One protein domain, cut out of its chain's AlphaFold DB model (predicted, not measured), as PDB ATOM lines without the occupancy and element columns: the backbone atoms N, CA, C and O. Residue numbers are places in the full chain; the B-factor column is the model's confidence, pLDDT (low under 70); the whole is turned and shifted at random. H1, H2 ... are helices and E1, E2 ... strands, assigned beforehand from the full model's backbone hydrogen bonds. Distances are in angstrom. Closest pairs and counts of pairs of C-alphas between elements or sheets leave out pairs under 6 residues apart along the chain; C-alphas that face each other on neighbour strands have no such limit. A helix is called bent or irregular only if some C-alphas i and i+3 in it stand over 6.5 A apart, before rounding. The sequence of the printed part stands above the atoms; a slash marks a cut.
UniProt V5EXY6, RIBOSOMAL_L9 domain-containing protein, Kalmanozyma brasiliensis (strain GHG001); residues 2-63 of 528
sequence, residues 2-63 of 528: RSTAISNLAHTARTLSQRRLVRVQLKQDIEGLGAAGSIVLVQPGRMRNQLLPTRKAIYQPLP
ATOM      1  N   ARG A   2      72.051 -38.244 -31.660       49.72
ATOM      2  CA  ARG A   2      71.155 -38.523 -32.812       49.72
ATOM      3  C   ARG A   2      70.166 -39.675 -32.547       49.72
ATOM      4  O   ARG A   2      69.048 -39.625 -33.042       49.72
ATOM      5  N   SER A   3      70.543 -40.658 -31.726       57.16
ATOM      6  CA  SER A   3      69.721 -41.844 -31.439       57.16
ATOM      7  C   SER A   3      68.421 -41.542 -30.686       57.16
ATOM      8  O   SER A   3      67.399 -42.120 -31.027       57.16
ATOM      9  N   THR A   4      68.426 -40.610 -29.727       60.97
ATOM     10  CA  THR A   4      67.262 -40.326 -28.864       60.97
ATOM     11  C   THR A   4      66.154 -39.559 -29.588       60.97
ATOM     12  O   THR A   4      64.970 -39.830 -29.411       60.97
ATOM     13  N   ALA A   5      66.517 -38.618 -30.463       60.03
ATOM     14  CA  ALA A   5      65.538 -37.901 -31.278       60.03
ATOM     15  C   ALA A   5      64.888 -38.831 -32.315       60.03
ATOM     16  O   ALA A   5      63.677 -38.784 -32.511       60.03
ATOM     17  N   ILE A   6      65.682 -39.711 -32.932       63.31
ATOM     18  CA  ILE A   6      65.195 -40.694 -33.906       63.31
ATOM     19  C   ILE A   6      64.325 -41.752 -33.215       63.31
ATOM     20  O   ILE A   6      63.277 -42.106 -33.750       63.31
ATOM     21  N   SER A   7      64.685 -42.207 -32.009       67.25
ATOM     22  CA  SER A   7      63.875 -43.164 -31.245       67.25
ATOM     23  C   SER A   7      62.533 -42.575 -30.817       67.25
ATOM     24  O   SER A   7      61.514 -43.252 -30.926       67.25
ATOM     25  N   ASN A   8      62.494 -41.305 -30.405       70.25
ATOM     26  CA  ASN A   8      61.247 -40.629 -30.035       70.25
ATOM     27  C   ASN A   8      60.344 -40.402 -31.256       70.25
ATOM     28  O   ASN A   8      59.125 -40.565 -31.176       70.25
ATOM     29  N   LEU A   9      60.929 -40.083 -32.412       72.19
ATOM     30  CA  LEU A   9      60.194 -39.934 -33.669       72.19
ATOM     31  C   LEU A   9      59.657 -41.287 -34.162       72.19
ATOM     32  O   LEU A   9      58.500 -41.395 -34.553       72.19
ATOM     33  N   ALA A  10      60.453 -42.350 -34.049       71.31
ATOM     34  CA  ALA A  10      60.021 -43.709 -34.355       71.31
ATOM     35  C   ALA A  10      58.912 -44.187 -33.403       71.31
ATOM     36  O   ALA A  10      57.937 -44.785 -33.849       71.31
ATOM     37  N   HIS A  11      59.011 -43.877 -32.107       76.38
ATOM     38  CA  HIS A  11      57.985 -44.212 -31.123       76.38
ATOM     39  C   HIS A  11      56.683 -43.446 -31.387       76.38
ATOM     40  O   HIS A  11      55.614 -44.043 -31.386       76.38
ATOM     41  N   THR A  12      56.758 -42.144 -31.680       76.44
ATOM     42  CA  THR A  12      55.577 -41.327 -32.019       76.44
ATOM     43  C   THR A  12      54.937 -41.756 -33.339       76.44
ATOM     44  O   THR A  12      53.717 -41.865 -33.418       76.44
ATOM     45  N   ALA A  13      55.726 -42.085 -34.363       76.94
ATOM     46  CA  ALA A  13      55.209 -42.656 -35.604       76.94
ATOM     47  C   ALA A  13      54.539 -44.025 -35.371       76.94
ATOM     48  O   ALA A  13      53.460 -44.293 -35.906       76.94
ATOM     49  N   ARG A  14      55.134 -44.874 -34.523       77.81
ATOM     50  CA  ARG A  14      54.591 -46.191 -34.166       77.81
ATOM     51  C   ARG A  14      53.289 -46.079 -33.377       77.81
ATOM     52  O   ARG A  14      52.347 -46.801 -33.690       77.81
ATOM     53  N   THR A  15      53.186 -45.161 -32.416       73.75
ATOM     54  CA  THR A  15      51.944 -44.943 -31.653       73.75
ATOM     55  C   THR A  15      50.835 -44.337 -32.509       73.75
ATOM     56  O   THR A  15      49.686 -44.762 -32.387       73.75
ATOM     57  N   LEU A  16      51.167 -43.406 -33.413       76.69
ATOM     58  CA  LEU A  16      50.233 -42.863 -34.407       76.69
ATOM     59  C   LEU A  16      49.655 -43.979 -35.289       76.69
ATOM     60  O   LEU A  16      48.442 -44.057 -35.462       76.69
ATOM     61  N   SER A  17      50.513 -44.876 -35.785       74.38
ATOM     62  CA  SER A  17      50.106 -46.015 -36.612       74.38
ATOM     63  C   SER A  17      49.264 -47.035 -35.832       74.38
ATOM     64  O   SER A  17      48.177 -47.401 -36.278       74.38
ATOM     65  N   GLN A  18      49.705 -47.437 -34.634       77.44
ATOM     66  CA  GLN A  18      49.022 -48.438 -33.804       77.44
ATOM     67  C   GLN A  18      47.644 -47.977 -33.322       77.44
ATOM     68  O   GLN A  18      46.696 -48.759 -33.324       77.44
ATOM     69  N   ARG A  19      47.512 -46.708 -32.914       78.44
ATOM     70  CA  ARG A  19      46.246 -46.146 -32.414       78.44
ATOM     71  C   ARG A  19      45.405 -45.479 -33.506       78.44
ATOM     72  O   ARG A  19      44.354 -44.927 -33.190       78.44
ATOM     73  N   ARG A  20      45.863 -45.517 -34.767       84.25
ATOM     74  CA  ARG A  20      45.271 -44.811 -35.919       84.25
ATOM     75  C   ARG A  20      44.988 -43.337 -35.615       84.25
ATOM     76  O   ARG A  20      43.946 -42.827 -35.999       84.25
ATOM     77  N   LEU A  21      45.886 -42.660 -34.906       89.38
ATOM     78  CA  LEU A  21      45.750 -41.241 -34.564       89.38
ATOM     79  C   LEU A  21      46.468 -40.374 -35.602       89.38
ATOM     80  O   LEU A  21      47.370 -40.843 -36.293       89.38
ATOM     81  N   VAL A  22      46.091 -39.098 -35.696       90.12
ATOM     82  CA  VAL A  22      46.763 -38.111 -36.552       90.12
ATOM     83  C   VAL A  22      47.215 -36.916 -35.727       90.12
ATOM     84  O   VAL A  22      46.502 -36.455 -34.837       90.12
ATOM     85  N   ARG A  23      48.408 -36.410 -36.039       90.69
ATOM     86  CA  ARG A  23      48.979 -35.215 -35.422       90.69
ATOM     87  C   ARG A  23      48.404 -33.959 -36.075       90.69
ATOM     88  O   ARG A  23      48.479 -33.793 -37.294       90.69
ATOM     89  N   VAL A  24      47.823 -33.084 -35.264       92.94
ATOM     90  CA  VAL A  24      47.170 -31.855 -35.721       92.94
ATOM     91  C   VAL A  24      47.589 -30.679 -34.849       92.94
ATOM     92  O   VAL A  24      47.806 -30.840 -33.651       92.94
ATOM     93  N   GLN A  25      47.719 -29.503 -35.451       95.12
ATOM     94  CA  GLN A  25      47.931 -28.243 -34.750       95.12
ATOM     95  C   GLN A  25      46.593 -27.510 -34.639       95.12
ATOM     96  O   GLN A  25      45.931 -27.274 -35.653       95.12
ATOM     97  N   LEU A  26      46.175 -27.170 -33.421       95.69
ATOM     98  CA  LEU A  26      44.946 -26.411 -33.191       95.69
ATOM     99  C   LEU A  26      45.151 -24.949 -33.610       95.69
ATOM    100  O   LEU A  26      46.211 -24.380 -33.381       95.69
ATOM    101  N   LYS A  27      44.152 -24.326 -34.233       94.31
ATOM    102  CA  LYS A  27      44.157 -22.890 -34.574       94.31
ATOM    103  C   LYS A  27      43.370 -22.040 -33.585       94.31
ATOM    104  O   LYS A  27      43.541 -20.828 -33.555       94.31
ATOM    105  N   GLN A  28      42.485 -22.675 -32.831       94.19
ATOM    106  CA  GLN A  28      41.603 -22.062 -31.848       94.19
ATOM    107  C   GLN A  28      41.616 -22.923 -30.589       94.19
ATOM    108  O   GLN A  28      41.950 -24.109 -30.664       94.19
ATOM    109  N   ASP A  29      41.227 -22.335 -29.465       94.44
ATOM    110  CA  ASP A  29      41.042 -23.066 -28.216       94.44
ATOM    111  C   ASP A  29      39.840 -24.004 -28.363       94.44
ATOM    112  O   ASP A  29      38.745 -23.588 -28.751       94.44
ATOM    113  N   ILE A  30      40.051 -25.294 -28.099       90.56
ATOM    114  CA  ILE A  30      38.996 -26.305 -28.166       90.56
ATOM    115  C   ILE A  30      38.932 -27.024 -26.830       90.56
ATOM    116  O   ILE A  30      39.893 -27.661 -26.390       90.56
ATOM    117  N   GLU A  31      37.757 -26.957 -26.221       89.69
ATOM    118  CA  GLU A  31      37.471 -27.581 -24.940       89.69
ATOM    119  C   GLU A  31      37.771 -29.091 -24.976       89.69
ATOM    120  O   GLU A  31      37.379 -29.817 -25.897       89.69
ATOM    121  N   GLY A  32      38.552 -29.552 -23.997       87.88
ATOM    122  CA  GLY A  32      39.004 -30.941 -23.889       87.88
ATOM    123  C   GLY A  32      40.104 -31.376 -24.871       87.88
ATOM    124  O   GLY A  32      40.510 -32.535 -24.817       87.88
ATOM    125  N   LEU A  33      40.599 -30.503 -25.759       86.44
ATOM    126  CA  LEU A  33      41.718 -30.812 -26.667       86.44
ATOM    127  C   LEU A  33      42.951 -29.929 -26.434       86.44
ATOM    128  O   LEU A  33      44.061 -30.446 -26.531       86.44
ATOM    129  N   GLY A  34      42.781 -28.641 -26.117       92.00
ATOM    130  CA  GLY A  34      43.888 -27.730 -25.804       92.00
ATOM    131  C   GLY A  34      43.712 -26.320 -26.370       92.00
ATOM    132  O   GLY A  34      42.700 -26.008 -27.000       92.00
ATOM    133  N   ALA A  35      44.722 -25.478 -26.145       94.31
ATOM    134  CA  ALA A  35      44.765 -24.099 -26.628       94.31
ATOM    135  C   ALA A  35      45.219 -23.997 -28.100       94.31
ATOM    136  O   ALA A  35      45.842 -24.915 -28.650       94.31
ATOM    137  N   ALA A  36      44.949 -22.859 -28.732       92.19
ATOM    138  CA  ALA A  36      45.398 -22.485 -30.060       92.19
ATOM    139  C   ALA A  36      46.929 -22.585 -30.155       92.19
ATOM    140  O   ALA A  36      47.667 -22.183 -29.261       92.19
ATOM    141  N   GLY A  37      47.422 -23.166 -31.244       89.81
ATOM    142  CA  GLY A  37      48.838 -23.421 -31.493       89.81
ATOM    143  C   GLY A  37      49.362 -24.742 -30.923       89.81
ATOM    144  O   GLY A  37      50.405 -25.209 -31.386       89.81
ATOM    145  N   SER A  38      48.647 -25.383 -29.990       92.12
ATOM    146  CA  SER A  38      49.067 -26.668 -29.420       92.12
ATOM    147  C   SER A  38      48.996 -27.807 -30.442       92.12
ATOM    148  O   SER A  38      48.144 -27.833 -31.337       92.12
ATOM    149  N   ILE A  39      49.925 -28.761 -30.322       90.94
ATOM    150  CA  ILE A  39      50.015 -29.918 -31.214       90.94
ATOM    151  C   ILE A  39      49.483 -31.148 -30.480       90.94
ATOM    152  O   ILE A  39      50.084 -31.602 -29.509       90.94
ATOM    153  N   VAL A  40      48.376 -31.704 -30.971       91.12
ATOM    154  CA  VAL A  40      47.601 -32.755 -30.296       91.12
ATOM    155  C   VAL A  40      47.403 -33.954 -31.230       91.12
ATOM    156  O   VAL A  40      47.428 -33.826 -32.457       91.12
ATOM    157  N   LEU A  41      47.232 -35.149 -30.656       91.25
ATOM    158  CA  LEU A  41      46.915 -36.375 -31.393       91.25
ATOM    159  C   LEU A  41      45.401 -36.610 -31.359       91.25
ATOM    160  O   LEU A  41      44.821 -36.761 -30.287       91.25
ATOM    161  N   VAL A  42      44.755 -36.654 -32.525       91.44
ATOM    162  CA  VAL A  42      43.291 -36.753 -32.646       91.44
ATOM    163  C   VAL A  42      42.900 -37.909 -33.569       91.44
ATOM    164  O   VAL A  42      43.640 -38.277 -34.482       91.44
ATOM    165  N   GLN A  43      41.718 -38.488 -33.346       92.19
ATOM    166  CA  GLN A  43      41.138 -39.498 -34.233       92.19
ATOM    167  C   GLN A  43      40.887 -38.926 -35.650       92.19
ATOM    168  O   GLN A  43      40.308 -37.839 -35.771       92.19
ATOM    169  N   PRO A  44      41.235 -39.648 -36.736       91.81
ATOM    170  CA  PRO A  44      41.115 -39.168 -38.111       91.81
ATOM    171  C   PRO A  44      39.688 -38.762 -38.480       91.81
ATOM    172  O   PRO A  44      39.506 -37.769 -39.178       91.81
ATOM    173  N   GLY A  45      38.680 -39.492 -37.988       91.56
ATOM    174  CA  GLY A  45      37.269 -39.173 -38.226       91.56
ATOM    175  C   GLY A  45      36.862 -37.834 -37.611       91.56
ATOM    176  O   GLY A  45      36.220 -37.019 -38.270       91.56
ATOM    177  N   ARG A  46      37.314 -37.555 -36.381       91.38
ATOM    178  CA  ARG A  46      37.060 -36.273 -35.708       91.38
ATOM    179  C   ARG A  46      37.767 -35.121 -36.424       91.38
ATOM    180  O   ARG A  46      37.167 -34.070 -36.635       91.38
ATOM    181  N   MET A  47      39.008 -35.335 -36.865       93.25
ATOM    182  CA  MET A  47      39.731 -34.343 -37.662       93.25
ATOM    183  C   MET A  47      39.036 -34.069 -39.003       93.25
ATOM    184  O   MET A  47      38.794 -32.914 -39.337       93.25
ATOM    185  N   ARG A  48      38.653 -35.114 -39.746       93.88
ATOM    186  CA  ARG A  48      38.046 -35.002 -41.080       93.88
ATOM    187  C   ARG A  48      36.648 -34.382 -41.061       93.88
ATOM    188  O   ARG A  48      36.350 -33.575 -41.933       93.88
ATOM    189  N   ASN A  49      35.813 -34.750 -40.091       94.25
ATOM    190  CA  ASN A  49      34.389 -34.401 -40.109       94.25
ATOM    191  C   ASN A  49      34.059 -33.161 -39.269       94.25
ATOM    192  O   ASN A  49      33.080 -32.484 -39.560       94.25
ATOM    193  N   GLN A  50      34.847 -32.859 -38.230       92.75
ATOM    194  CA  GLN A  50      34.561 -31.747 -37.315       92.75
ATOM    195  C   GLN A  50      35.616 -30.643 -37.393       92.75
ATOM    196  O   GLN A  50      35.263 -29.486 -37.594       92.75
ATOM    197  N   LEU A  51      36.905 -30.971 -37.241       93.06
ATOM    198  CA  LEU A  51      37.952 -29.957 -37.032       93.06
ATOM    199  C   LEU A  51      38.459 -29.305 -38.325       93.06
ATOM    200  O   LEU A  51      38.694 -28.097 -38.347       93.06
ATOM    201  N   LEU A  52      38.622 -30.080 -39.400       93.94
ATOM    202  CA  LEU A  52      39.109 -29.587 -40.689       93.94
ATOM    203  C   LEU A  52      38.057 -28.737 -41.429       93.94
ATOM    204  O   LEU A  52      38.418 -27.642 -41.866       93.94
ATOM    205  N   PRO A  53      36.770 -29.141 -41.527       95.81
ATOM    206  CA  PRO A  53      35.758 -28.336 -42.217       95.81
ATOM    207  C   PRO A  53      35.505 -26.998 -41.517       95.81
ATOM    208  O   PRO A  53      35.346 -25.972 -42.170       95.81
ATOM    209  N   THR A  54      35.553 -26.990 -40.180       94.12
ATOM    210  CA  THR A  54      35.403 -25.771 -39.367       94.12
ATOM    211  C   THR A  54      36.697 -24.957 -39.238       94.12
ATOM    212  O   THR A  54      36.704 -23.934 -38.560       94.12
ATOM    213  N   ARG A  55      37.799 -25.386 -39.880       93.75
ATOM    214  CA  ARG A  55      39.139 -24.758 -39.832       93.75
ATOM    215  C   ARG A  55      39.706 -24.568 -38.417       93.75
ATOM    216  O   ARG A  55      40.593 -23.738 -38.214       93.75
ATOM    217  N   LYS A  56      39.241 -25.365 -37.453       93.38
ATOM    218  CA  LYS A  56      39.686 -25.322 -36.053       93.38
ATOM    219  C   LYS A  56      41.064 -25.950 -35.840       93.38
ATOM    220  O   LYS A  56      41.728 -25.628 -34.859       93.38
ATOM    221  N   ALA A  57      41.519 -26.816 -36.746       94.50
ATOM    222  CA  ALA A  57      42.844 -27.431 -36.694       94.50
ATOM    223  C   ALA A  57      43.432 -27.673 -38.094       94.50
ATOM    224  O   ALA A  57      42.706 -27.717 -39.088       94.50
ATOM    225  N   ILE A  58      44.752 -27.857 -38.165       95.38
ATOM    226  CA  ILE A  58      45.515 -28.174 -39.381       95.38
ATOM    227  C   ILE A  58      46.307 -29.467 -39.173       95.38
ATOM    228  O   ILE A  58      46.797 -29.732 -38.080       95.38
ATOM    229  N   TYR A  59      46.452 -30.279 -40.223       93.88
ATOM    230  CA  TYR A  59      47.344 -31.439 -40.201       93.88
ATOM    231  C   TYR A  59      48.805 -31.012 -40.064       93.88
ATOM    232  O   TYR A  59      49.311 -30.278 -40.909       93.88
ATOM    233  N   GLN A  60      49.493 -31.528 -39.043       90.69
ATOM    234  CA  GLN A  60      50.914 -31.272 -38.841       90.69
ATOM    235  C   GLN A  60      51.711 -32.538 -39.172       90.69
ATOM    236  O   GLN A  60      51.657 -33.504 -38.399       90.69
ATOM    237  N   PRO A  61      52.459 -32.572 -40.290       87.00
ATOM    238  CA  PRO A  61      53.294 -33.719 -40.607       87.00
ATOM    239  C   PRO A  61      54.399 -33.903 -39.558       87.00
ATOM    240  O   PRO A  61      54.762 -32.990 -38.807       87.00
ATOM    241  N   LEU A  62      54.941 -35.118 -39.486       84.75
ATOM    242  CA  LEU A  62      56.132 -35.378 -38.686       84.75
ATOM    243  C   LEU A  62      57.309 -34.585 -39.279       84.75
ATOM    244  O   LEU A  62      57.489 -34.603 -40.498       84.75
ATOM    245  N   PRO A  63      58.091 -33.873 -38.450       83.81
ATOM    246  CA  PRO A  63      59.223 -33.106 -38.931       83.81
ATOM    247  C   PRO A  63      60.253 -34.052 -39.541       83.81
ATOM    248  O   PRO A  63      60.512 -35.142 -39.024       83.81
TER     249      PRO A  63
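This is residues 2 to 63 of the 528 residues of the protein "RIBOSOMAL_L9 domain-containing protein" of Kalmanozyma brasiliensis (strain GHG001) (UniProt V5EXY6). A small, three-stranded antiparallel sheet has the short helix H2 packed over one face, while the long helix H1 reaches away from the sheet as an arm whose residues 2 to 8 stick out free. That arm makes much of the length, and a long loop, residues 27 to 38, joins the strands E1 and E2. The printed part has 62 residues with two named helices and three named strands, in the order H1, E1, E2, H2, E3; the sheet runs E2, E1, E3, and the class is mixed, helices and strands. The whole is only just compact, close to loose, with a radius of gyration of the C-alphas of 12.5 A, and it is elongated, spanning 38 by 21 by 18 A.

Begin at the inner strand E1, residues 22 to 26. On one side of it look for the edge strand E2, residues 39 to 42, antiparallel at 132 degrees; N 24 and O 40 are within hydrogen-bond range at 2.9 A, and the two strands form a hairpin. On the other side find the edge strand E3, residues 57 to 59, antiparallel at 140 degrees, with N 25 and O 58 at 2.8 A. H2, residues 44 to 51, is on the sheet at a height over the sheet of 9.2 A; it lies over E1 and runs along the strands, at 5 degrees to E1 on the local plane. The closest C-alphas of H2 and E3 are those of Leu 51 and Ala 57, 5.5 A apart. E2, H2 and E3 form a split strand-helix-strand unit, two strands of one sheet that are not neighbours, with a helix between them along the chain and E1 between them in the sheet, and its crossover is right-handed. H1, residues 2 to 18, only grazes the sheet with its residues 12 to 16; its closest C-alphas with E1 are those of Leu 16 and Val 22, 6.3 A apart. H1 and H2 are apart. In H1 and H2 every O i to N i+4 pair is within hydrogen-bond range.

Find C-alpha 22 at (46.763, -38.111, -36.552); from there E1 runs 12.3 A to C-alpha 26. E2 is 9.7 A long, E3 7.0 A and H2 9.8 A. H2 is neither bent nor irregular, but only just: C-alphas 48 and 51 are 6.5 A apart. H1 runs 24.3 A from C-alpha 2 at (71.155, -38.523, -32.812), and E3 ends at C-alpha 59, at (47.344, -31.439, -40.201).

Look to Ser 3 and Thr 54 for the two C-alphas farthest apart, 38.7 A. The printed part has no cut; the link E1 to E2, 12 residues, is long, and the other three are tight. Mean pLDDT of the printed part is 85.4, and residues 2 to 7 are under 70.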